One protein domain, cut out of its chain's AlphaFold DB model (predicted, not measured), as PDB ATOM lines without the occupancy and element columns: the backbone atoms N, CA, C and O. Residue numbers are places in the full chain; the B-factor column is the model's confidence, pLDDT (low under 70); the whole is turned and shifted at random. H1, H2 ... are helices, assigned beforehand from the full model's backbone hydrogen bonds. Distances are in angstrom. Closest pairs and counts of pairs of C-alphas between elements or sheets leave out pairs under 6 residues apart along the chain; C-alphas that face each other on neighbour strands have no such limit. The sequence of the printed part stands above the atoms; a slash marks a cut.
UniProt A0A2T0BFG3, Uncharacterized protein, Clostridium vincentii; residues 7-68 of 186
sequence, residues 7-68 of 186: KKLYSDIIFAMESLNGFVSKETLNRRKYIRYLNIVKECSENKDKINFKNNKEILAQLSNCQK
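AT A GLANCE: This is residues 7 to 68 of the 186 residues of an uncharacterized protein of Clostridium vincentii (UniProt A0A2T0BFG3). The chain makes three passes along an elongated, all-helix body: the long helix H1 runs one way, H2, H3 and H4 come back as a broken row of short helices, and after H5 at the far end H6 turns back toward the middle. H1, H4 and H6 make a triangle by their centres, with the short H3 near H1 and H6, while H2 and H5 lie toward opposite ends of the long axis; contacts between the helices are few. The printed part has 62 residues with six named helices in the order H1 H2 H3 H4 H5 H6 and no named strand. The whole is compact, with a radius of gyration of the C-alphas of 11.9 A, and spans 37 by 19 by 17 A.

IN THESE COORDINATES: H1, residues 7 to 20, begins with C-alpha 7 at (-46.190, 20.471, -35.014) and is 20.2 A long from first to last C-alpha. H2 is residues 26 to 31, 8.7 A, and H3 is residues 33 to 36, 5.1 A. H4, residues 38 to 46, is 12.3 A long and begins with C-alpha 38 at (-43.683, 31.788, -35.516). H5 is residues 50 to 55, 8.4 A. H6, residues 57 to 66, is 14.1 A long and ends with C-alpha 66 at (-35.487, 27.062, -26.287).

HOW THE PARTS SIT: H1 touches H4 with residues 7 to 13 alone; the closest C-alphas, those of Lys 7 and Ser 45, are 4.6 A apart. The two run opposite ways at a tilt of 38 degrees, only just steep. H1 and H2 are close but not clearly touching, with the closest C-alphas, of Met 17 and Leu 29, 7.9 A apart. H3 is close to H1 but not clearly touching, at 6.9 A between the C-alphas of Ile 13 and Tyr 34, their closest. H3 and H6 are likewise close but not clearly touching, with the closest C-alphas, of Tyr 34 and Leu 63, 6.1 A apart. H4 and H5 are close but not clearly touching, 5.9 A between the closest C-alphas, of Cys 44 and Phe 53; they run opposite ways at a shallow tilt of 22 degrees. H1 and H5 are apart, and so are H2 and H6. In H1, H2, H4, H5 and H6 every O i to N i+4 pair is within hydrogen-bond range; H3 is too short for such a pair.

THE WHOLE: The two C-alphas farthest apart, those of Phe 23 and Ile 51, are 36.8 A apart. The printed part has no cut, and the five links are tight. Residues 22 to 28, of which 26 to 28 belong to H2, stand free. The mean pLDDT of the printed part is 89.1, and residues 48 to 50 are under 70.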
ATOM      1  N   LYS A   7     -44.792  20.357 -35.464       91.25
ATOM      2  CA  LYS A   7     -46.190  20.471 -35.014       91.25
ATOM      3  C   LYS A   7     -46.292  20.688 -33.510       91.25
ATOM      4  O   LYS A   7     -47.034  21.560 -33.059       91.25
ATOM      5  N   LYS A   8     -45.517  19.921 -32.738       92.75
ATOM      6  CA  LYS A   8     -45.420  20.113 -31.290       92.75
ATOM      7  C   LYS A   8     -44.812  21.480 -30.967       92.75
ATOM      8  O   LYS A   8     -45.393  22.206 -30.173       92.75
ATOM      9  N   LEU A   9     -43.710  21.852 -31.628       93.06
ATOM     10  CA  LEU A   9     -43.073  23.162 -31.447       93.06
ATOM     11  C   LEU A   9     -44.051  24.319 -31.684       93.06
ATOM     12  O   LEU A   9     -44.133  25.220 -30.856       93.06
ATOM     13  N   TYR A  10     -44.813  24.272 -32.778       94.69
ATOM     14  CA  TYR A  10     -45.834  25.272 -33.082       94.69
ATOM     15  C   TYR A  10     -46.888  25.363 -31.972       94.69
ATOM     16  O   TYR A  10     -47.121  26.442 -31.438       94.69
ATOM     17  N   SER A  11     -47.470  24.224 -31.585       95.25
ATOM     18  CA  SER A  11     -48.523  24.170 -30.561       95.25
ATOM     19  C   SER A  11     -48.035  24.714 -29.216       95.25
ATOM     20  O   SER A  11     -48.692  25.553 -28.613       95.25
ATOM     21  N   ASP A  12     -46.844  24.299 -28.781       95.62
ATOM     22  CA  ASP A  12     -46.229  24.772 -27.539       95.62
ATOM     23  C   ASP A  12     -45.980  26.293 -27.564       95.62
ATOM     24  O   ASP A  12     -46.135  26.949 -26.536       95.62
ATOM     25  N   ILE A  13     -45.605  26.872 -28.716       95.00
ATOM     26  CA  ILE A  13     -45.447  28.330 -28.850       95.00
ATOM     27  C   ILE A  13     -46.793  29.040 -28.690       95.00
ATOM     28  O   ILE A  13     -46.852  30.048 -27.991       95.00
ATOM     29  N   ILE A  14     -47.864  28.524 -29.300       95.88
ATOM     30  CA  ILE A  14     -49.205  29.105 -29.151       95.88
ATOM     31  C   ILE A  14     -49.639  29.083 -27.681       95.88
ATOM     32  O   ILE A  14     -50.011  30.127 -27.149       95.88
ATOM     33  N   PHE A  15     -49.480  27.951 -26.989       95.12
ATOM     34  CA  PHE A  15     -49.783  27.862 -25.556       95.12
ATOM     35  C   PHE A  15     -48.939  28.827 -24.710       95.12
ATOM     36  O   PHE A  15     -49.457  29.482 -23.804       95.12
ATOM     37  N   ALA A  16     -47.644  28.964 -25.015       93.75
ATOM     38  CA  ALA A  16     -46.787  29.939 -24.345       93.75
ATOM     39  C   ALA A  16     -47.301  31.372 -24.563       93.75
ATOM     40  O   ALA A  16     -47.404  32.145 -23.619       93.75
ATOM     41  N   MET A  17     -47.679  31.736 -25.788       93.56
ATOM     42  CA  MET A  17     -48.221  33.068 -26.082       93.56
ATOM     43  C   MET A  17     -49.527  33.352 -25.334       93.56
ATOM     44  O   MET A  17     -49.687  34.444 -24.792       93.56
ATOM     45  N   GLU A  18     -50.441  32.384 -25.278       93.81
ATOM     46  CA  GLU A  18     -51.711  32.514 -24.557       93.81
ATOM     47  C   GLU A  18     -51.499  32.652 -23.047       93.81
ATOM     48  O   GLU A  18     -52.057  33.555 -22.429       93.81
ATOM     49  N   SER A  19     -50.650  31.803 -22.464       93.50
ATOM     50  CA  SER A  19     -50.351  31.820 -21.024       93.50
ATOM     51  C   SER A  19     -49.629  33.084 -20.555       93.50
ATOM     52  O   SER A  19     -49.771  33.476 -19.402       93.50
ATOM     53  N   LEU A  20     -48.877  33.741 -21.438       94.19
ATOM     54  CA  LEU A  20     -48.146  34.972 -21.131       94.19
ATOM     55  C   LEU A  20     -48.951  36.243 -21.420       94.19
ATOM     56  O   LEU A  20     -48.521  37.344 -21.057       94.19
ATOM     57  N   ASN A  21     -50.102  36.112 -22.080       91.06
ATOM     58  CA  ASN A  21     -50.940  37.246 -22.426       91.06
ATOM     59  C   ASN A  21     -51.426  37.960 -21.154       91.06
ATOM     60  O   ASN A  21     -52.004  37.346 -20.263       91.06
ATOM     61  N   GLY A  22     -51.181  39.267 -21.070       90.56
ATOM     62  CA  GLY A  22     -51.511  40.080 -19.894       90.56
ATOM     63  C   GLY A  22     -50.466  40.061 -18.772       90.56
ATOM     64  O   GLY A  22     -50.535  40.918 -17.897       90.56
ATOM     65  N   PHE A  23     -49.477  39.162 -18.815       93.44
ATOM     66  CA  PHE A  23     -48.348  39.146 -17.872       93.44
ATOM     67  C   PHE A  23     -47.112  39.858 -18.425       93.44
ATOM     68  O   PHE A  23     -46.382  40.507 -17.682       93.44
ATOM     69  N   VAL A  24     -46.895  39.750 -19.737       93.44
ATOM     70  CA  VAL A  24     -45.738  40.320 -20.435       93.44
ATOM     71  C   VAL A  24     -46.222  41.304 -21.494       93.44
ATOM     72  O   VAL A  24     -47.221  41.056 -22.179       93.44
ATOM     73  N   SER A  25     -45.519  42.426 -21.653       93.88
ATOM     74  CA  SER A  25     -45.866  43.411 -22.676       93.88
ATOM     75  C   SER A  25     -45.753  42.816 -24.088       93.88
ATOM     76  O   SER A  25     -44.946  41.921 -24.359       93.88
ATOM     77  N   LYS A  26     -46.540  43.344 -25.037       91.25
ATOM     78  CA  LYS A  26     -46.428  42.950 -26.454       91.25
ATOM     79  C   LYS A  26     -45.027  43.208 -27.008       91.25
ATOM     80  O   LYS A  26     -44.548  42.431 -27.825       91.25
ATOM     81  N   GLU A  27     -44.379  44.282 -26.562       91.00
ATOM     82  CA  GLU A  27     -43.017  44.627 -26.963       91.00
ATOM     83  C   GLU A  27     -42.021  43.545 -26.528       91.00
ATOM     84  O   GLU A  27     -41.299  42.999 -27.366       91.00
ATOM     85  N   THR A  28     -42.042  43.144 -25.255       90.69
ATOM     86  CA  THR A  28     -41.157  42.087 -24.743       90.69
ATOM     87  C   THR A  28     -41.475  40.722 -25.339       90.69
ATOM     88  O   THR A  28     -40.555  39.970 -25.671       90.69
ATOM     89  N   LEU A  29     -42.752  40.390 -25.552       90.12
ATOM     90  CA  LEU A  29     -43.130  39.163 -26.259       90.12
ATOM     91  C   LEU A  29     -42.563  39.147 -27.686       90.12
ATOM     92  O   LEU A  29     -41.889  38.190 -28.067       90.12
ATOM     93  N   ASN A  30     -42.727  40.225 -28.452       89.62
ATOM     94  CA  ASN A  30     -42.255  40.301 -29.838       89.62
ATOM     95  C   ASN A  30     -40.728  40.220 -29.981       89.62
ATOM     96  O   ASN A  30     -40.227  39.878 -31.052       89.62
ATOM     97  N   ARG A  31     -39.968  40.480 -28.913       88.88
ATOM     98  CA  ARG A  31     -38.516  40.261 -28.898       88.88
ATOM     99  C   ARG A  31     -38.126  38.787 -28.816       88.88
ATOM    100  O   ARG A  31     -37.010  38.433 -29.204       88.88
ATOM    101  N   ARG A  32     -39.004  37.910 -28.320       89.81
ATOM    102  CA  ARG A  32     -38.689  36.488 -28.143       89.81
ATOM    103  C   ARG A  32     -38.522  35.814 -29.494       89.81
ATOM    104  O   ARG A  32     -39.398  35.880 -30.358       89.81
ATOM    105  N   LYS A  33     -37.403  35.103 -29.663       91.06
ATOM    106  CA  LYS A  33     -37.050  34.453 -30.934       91.06
ATOM    107  C   LYS A  33     -38.173  33.551 -31.452       91.06
ATOM    108  O   LYS A  33     -38.528  33.632 -32.618       91.06
ATOM    109  N   TYR A  34     -38.800  32.749 -30.595       90.75
ATOM    110  CA  TYR A  34     -39.873  31.850 -31.029       90.75
ATOM    111  C   TYR A  34     -41.138  32.576 -31.522       90.75
ATOM    112  O   TYR A  34     -41.843  32.023 -32.359       90.75
ATOM    113  N   ILE A  35     -41.394  33.813 -31.079       91.38
ATOM    114  CA  ILE A  35     -42.498  34.642 -31.589       91.38
ATOM    115  C   ILE A  35     -42.115  35.239 -32.943       91.38
ATOM    116  O   ILE A  35     -42.864  35.113 -33.909       91.38
ATOM    117  N   ARG A  36     -40.904  35.797 -33.062       91.56
ATOM    118  CA  ARG A  36     -40.389  36.333 -34.337       91.56
ATOM    119  C   ARG A  36     -40.387  35.307 -35.470       91.56
ATOM    120  O   ARG A  36     -40.595  35.666 -36.623       91.56
ATOM    121  N   TYR A  37     -40.119  34.045 -35.143       92.75
ATOM    122  CA  TYR A  37     -40.034  32.946 -36.104       92.75
ATOM    123  C   TYR A  37     -41.317  32.098 -36.173       92.75
ATOM    124  O   TYR A  37     -41.308  31.046 -36.813       92.75
ATOM    125  N   LEU A  38     -42.427  32.544 -35.570       93.38
ATOM    126  CA  LEU A  38     -43.683  31.788 -35.516       93.38
ATOM    127  C   LEU A  38     -44.190  31.377 -36.904       93.38
ATOM    128  O   LEU A  38     -44.582  30.229 -37.087       93.38
ATOM    129  N   ASN A  39     -44.125  32.277 -37.891       92.00
ATOM    130  CA  ASN A  39     -44.566  31.984 -39.260       92.00
ATOM    131  C   ASN A  39     -43.753  30.845 -39.893       92.00
ATOM    132  O   ASN A  39     -44.329  29.918 -40.450       92.00
ATOM    133  N   ILE A  40     -42.428  30.856 -39.720       91.19
ATOM    134  CA  ILE A  40     -41.544  29.793 -40.225       91.19
ATOM    135  C   ILE A  40     -41.868  28.458 -39.546       91.19
ATOM    136  O   ILE A  40     -41.924  27.420 -40.206       91.19
ATOM    137  N   VAL A  41     -42.111  28.472 -38.232       92.38
ATOM    138  CA  VAL A  41     -42.505  27.269 -37.489       92.38
ATOM    139  C   VAL A  41     -43.860  26.744 -37.974       92.38
ATOM    140  O   VAL A  41     -43.989  25.539 -38.188       92.38
ATOM    141  N   LYS A  42     -44.843  27.631 -38.183       92.69
ATOM    142  CA  LYS A  42     -46.173  27.294 -38.702       92.69
ATOM    143  C   LYS A  42     -46.074  26.619 -40.066       92.69
ATOM    144  O   LYS A  42     -46.541  25.492 -40.210       92.69
ATOM    145  N   GLU A  43     -45.397  27.252 -41.019       90.12
ATOM    146  CA  GLU A  43     -45.185  26.706 -42.363       90.12
ATOM    147  C   GLU A  43     -44.543  25.318 -42.300       90.12
ATOM    148  O   GLU A  43     -45.059  24.366 -42.880       90.12
ATOM    149  N   CYS A  44     -43.475  25.166 -41.507       89.25
ATOM    150  CA  CYS A  44     -42.793  23.883 -41.324       89.25
ATOM    151  C   CYS A  44     -43.638  22.831 -40.577       89.25
ATOM    152  O   CYS A  44     -43.281  21.647 -40.572       89.25
ATOM    153  N   SER A  45     -44.711  23.232 -39.889       88.69
ATOM    154  CA  SER A  45     -45.642  22.331 -39.199       88.69
ATOM    155  C   SER A  45     -46.766  21.824 -40.111       88.69
ATOM    156  O   SER A  45     -47.211  20.680 -39.959       88.69
ATOM    157  N   GLU A  46     -47.190  22.652 -41.069       86.88
ATOM    158  CA  GLU A  46     -48.287  22.390 -42.008       86.88
ATOM    159  C   GLU A  46     -47.786  21.691 -43.274       86.88
ATOM    160  O   GLU A  46     -48.365  20.693 -43.704       86.88
ATOM    161  N   ASN A  47     -46.671  22.169 -43.833       77.94
ATOM    162  CA  ASN A  47     -46.086  21.659 -45.062       77.94
ATOM    163  C   ASN A  47     -44.614  21.279 -44.834       77.94
ATOM    164  O   ASN A  47     -43.751  22.117 -44.580       77.94
ATOM    165  N   LYS A  48     -44.307  19.981 -44.949       65.06
ATOM    166  CA  LYS A  48     -42.939  19.451 -44.824       65.06
ATOM    167  C   LYS A  48     -42.120  19.667 -46.101       65.06
ATOM    168  O   LYS A  48     -41.334  18.786 -46.463       65.06
ATOM    169  N   ASP A  49     -42.286  20.801 -46.783       67.38
ATOM    170  CA  ASP A  49     -41.429  21.163 -47.904       67.38
ATOM    171  C   ASP A  49     -39.982  21.107 -47.424       67.38
ATOM    172  O   ASP A  49     -39.513  21.930 -46.630       67.38
ATOM    173  N   LYS A  50     -39.273  20.065 -47.879       67.25
ATOM    174  CA  LYS A  50     -37.933  19.740 -47.383       67.25
ATOM    175  C   LYS A  50     -36.995  20.932 -47.540       67.25
ATOM    176  O   LYS A  50     -36.062  21.036 -46.760       67.25
ATOM    177  N   ILE A  51     -37.239  21.816 -48.511       70.31
ATOM    178  CA  ILE A  51     -36.442  23.017 -48.776       70.31
ATOM    179  C   ILE A  51     -36.578  24.036 -47.636       70.31
ATOM    180  O   ILE A  51     -35.562  24.386 -47.042       70.31
ATOM    181  N   ASN A  52     -37.794  24.454 -47.263       75.44
ATOM    182  CA  ASN A  52     -37.985  25.433 -46.183       75.44
ATOM    183  C   ASN A  52     -37.521  24.884 -44.833       75.44
ATOM    184  O   ASN A  52     -36.812  25.572 -44.097       75.44
ATOM    185  N   PHE A  53     -37.826  23.617 -44.545       79.88
ATOM    186  CA  PHE A  53     -37.333  22.957 -43.340       79.88
ATOM    187  C   PHE A  53     -35.797  22.862 -43.322       79.88
ATOM    188  O   PHE A  53     -35.164  23.142 -42.306       79.88
ATOM    189  N   LYS A  54     -35.172  22.488 -44.448       81.50
ATOM    190  CA  LYS A  54     -33.709  22.370 -44.564       81.50
ATOM    191  C   LYS A  54     -33.023  23.727 -44.418       81.50
ATOM    192  O   LYS A  54     -32.030  23.800 -43.700       81.50
ATOM    193  N   ASN A  55     -33.569  24.774 -45.032       88.12
ATOM    194  CA  ASN A  55     -33.022  26.131 -44.977       88.12
ATOM    195  C   ASN A  55     -33.115  26.738 -43.570       88.12
ATOM    196  O   ASN A  55     -32.285  27.564 -43.209       88.12
ATOM    197  N   ASN A  56     -34.079  26.297 -42.757       88.81
ATOM    198  CA  ASN A  56     -34.297  26.810 -41.403       88.81
ATOM    199  C   ASN A  56     -33.888  25.822 -40.302       88.81
ATOM    200  O   ASN A  56     -34.231  26.020 -39.138       88.81
ATOM    201  N   LYS A  57     -33.156  24.754 -40.632       88.75
ATOM    202  CA  LYS A  57     -32.862  23.659 -39.696       88.75
ATOM    203  C   LYS A  57     -32.173  24.132 -38.413       88.75
ATOM    204  O   LYS A  57     -32.510  23.652 -37.334       88.75
ATOM    205  N   GLU A  58     -31.228  25.061 -38.518       88.44
ATOM    206  CA  GLU A  58     -30.497  25.602 -37.363       88.44
ATOM    207  C   GLU A  58     -31.407  26.422 -36.450       88.44
ATOM    208  O   GLU A  58     -31.427  26.210 -35.238       88.44
ATOM    209  N   ILE A  59     -32.234  27.289 -37.042       90.50
ATOM    210  CA  ILE A  59     -33.241  28.066 -36.315       90.50
ATOM    211  C   ILE A  59     -34.218  27.118 -35.617       90.50
ATOM    212  O   ILE A  59     -34.451  27.259 -34.422       90.50
ATOM    213  N   LEU A  60     -34.752  26.118 -36.320       91.25
ATOM    214  CA  LEU A  60     -35.683  25.143 -35.748       91.25
ATOM    215  C   LEU A  60     -35.044  24.335 -34.609       91.25
ATOM    216  O   LEU A  60     -35.700  24.083 -33.597       91.25
ATOM    217  N   ALA A  61     -33.764  23.972 -34.734       90.25
ATOM    218  CA  ALA A  61     -33.024  23.295 -33.676       90.25
ATOM    219  C   ALA A  61     -32.871  24.180 -32.431       90.25
ATOM    220  O   ALA A  61     -33.153  23.730 -31.320       90.25
ATOM    221  N   GLN A  62     -32.501  25.448 -32.615       91.06
ATOM    222  CA  GLN A  62     -32.416  26.426 -31.533       91.06
ATOM    223  C   GLN A  62     -33.779  26.682 -30.876       91.06
ATOM    224  O   GLN A  62     -33.871  26.744 -29.653       91.06
ATOM    225  N   LEU A  63     -34.854  26.810 -31.658       92.69
ATOM    226  CA  LEU A  63     -36.201  27.003 -31.120       92.69
ATOM    227  C   LEU A  63     -36.652  25.787 -30.312       92.69
ATOM    228  O   LEU A  63     -37.140  25.960 -29.199       92.69
ATOM    229  N   SER A  64     -36.415  24.574 -30.822       90.25
ATOM    230  CA  SER A  64     -36.684  23.325 -30.102       90.25
ATOM    231  C   SER A  64     -35.901  23.233 -28.791       90.25
ATOM    232  O   SER A  64     -36.430  22.765 -27.783       90.25
ATOM    233  N   ASN A  65     -34.658  23.715 -28.777       89.44
ATOM    234  CA  ASN A  65     -33.878  23.815 -27.553       89.44
ATOM    235  C   ASN A  65     -34.453  24.877 -26.604       89.44
ATOM    236  O   ASN A  65     -34.593  24.622 -25.409       89.44
ATOM    237  N   CYS A  66     -34.888  26.031 -27.126       89.69
ATOM    238  CA  CYS A  66     -35.487  27.062 -26.287       89.69
ATOM    239  C   CYS A  66     -36.778  26.599 -25.603       89.69
ATOM    240  O   CYS A  66     -37.020  27.012 -24.479       89.69
ATOM    241  N   GLN A  67     -37.564  25.695 -26.194       90.19
ATOM    242  CA  GLN A  67     -38.752  25.146 -25.520       90.19
ATOM    243  C   GLN A  67     -38.452  24.489 -24.167       90.19
ATOM    244  O   GLN A  67     -39.326  24.399 -23.312       90.19
ATOM    245  N   LYS A  68     -37.223  23.998 -23.985       87.12
ATOM    246  CA  LYS A  68     -36.760  23.358 -22.748       87.12
ATOM    247  C   LYS A  68     -36.181  24.368 -21.754       87.12
ATOM    248  O   LYS A  68     -35.834  24.007 -20.637       87.12
TER     249      LYS A  68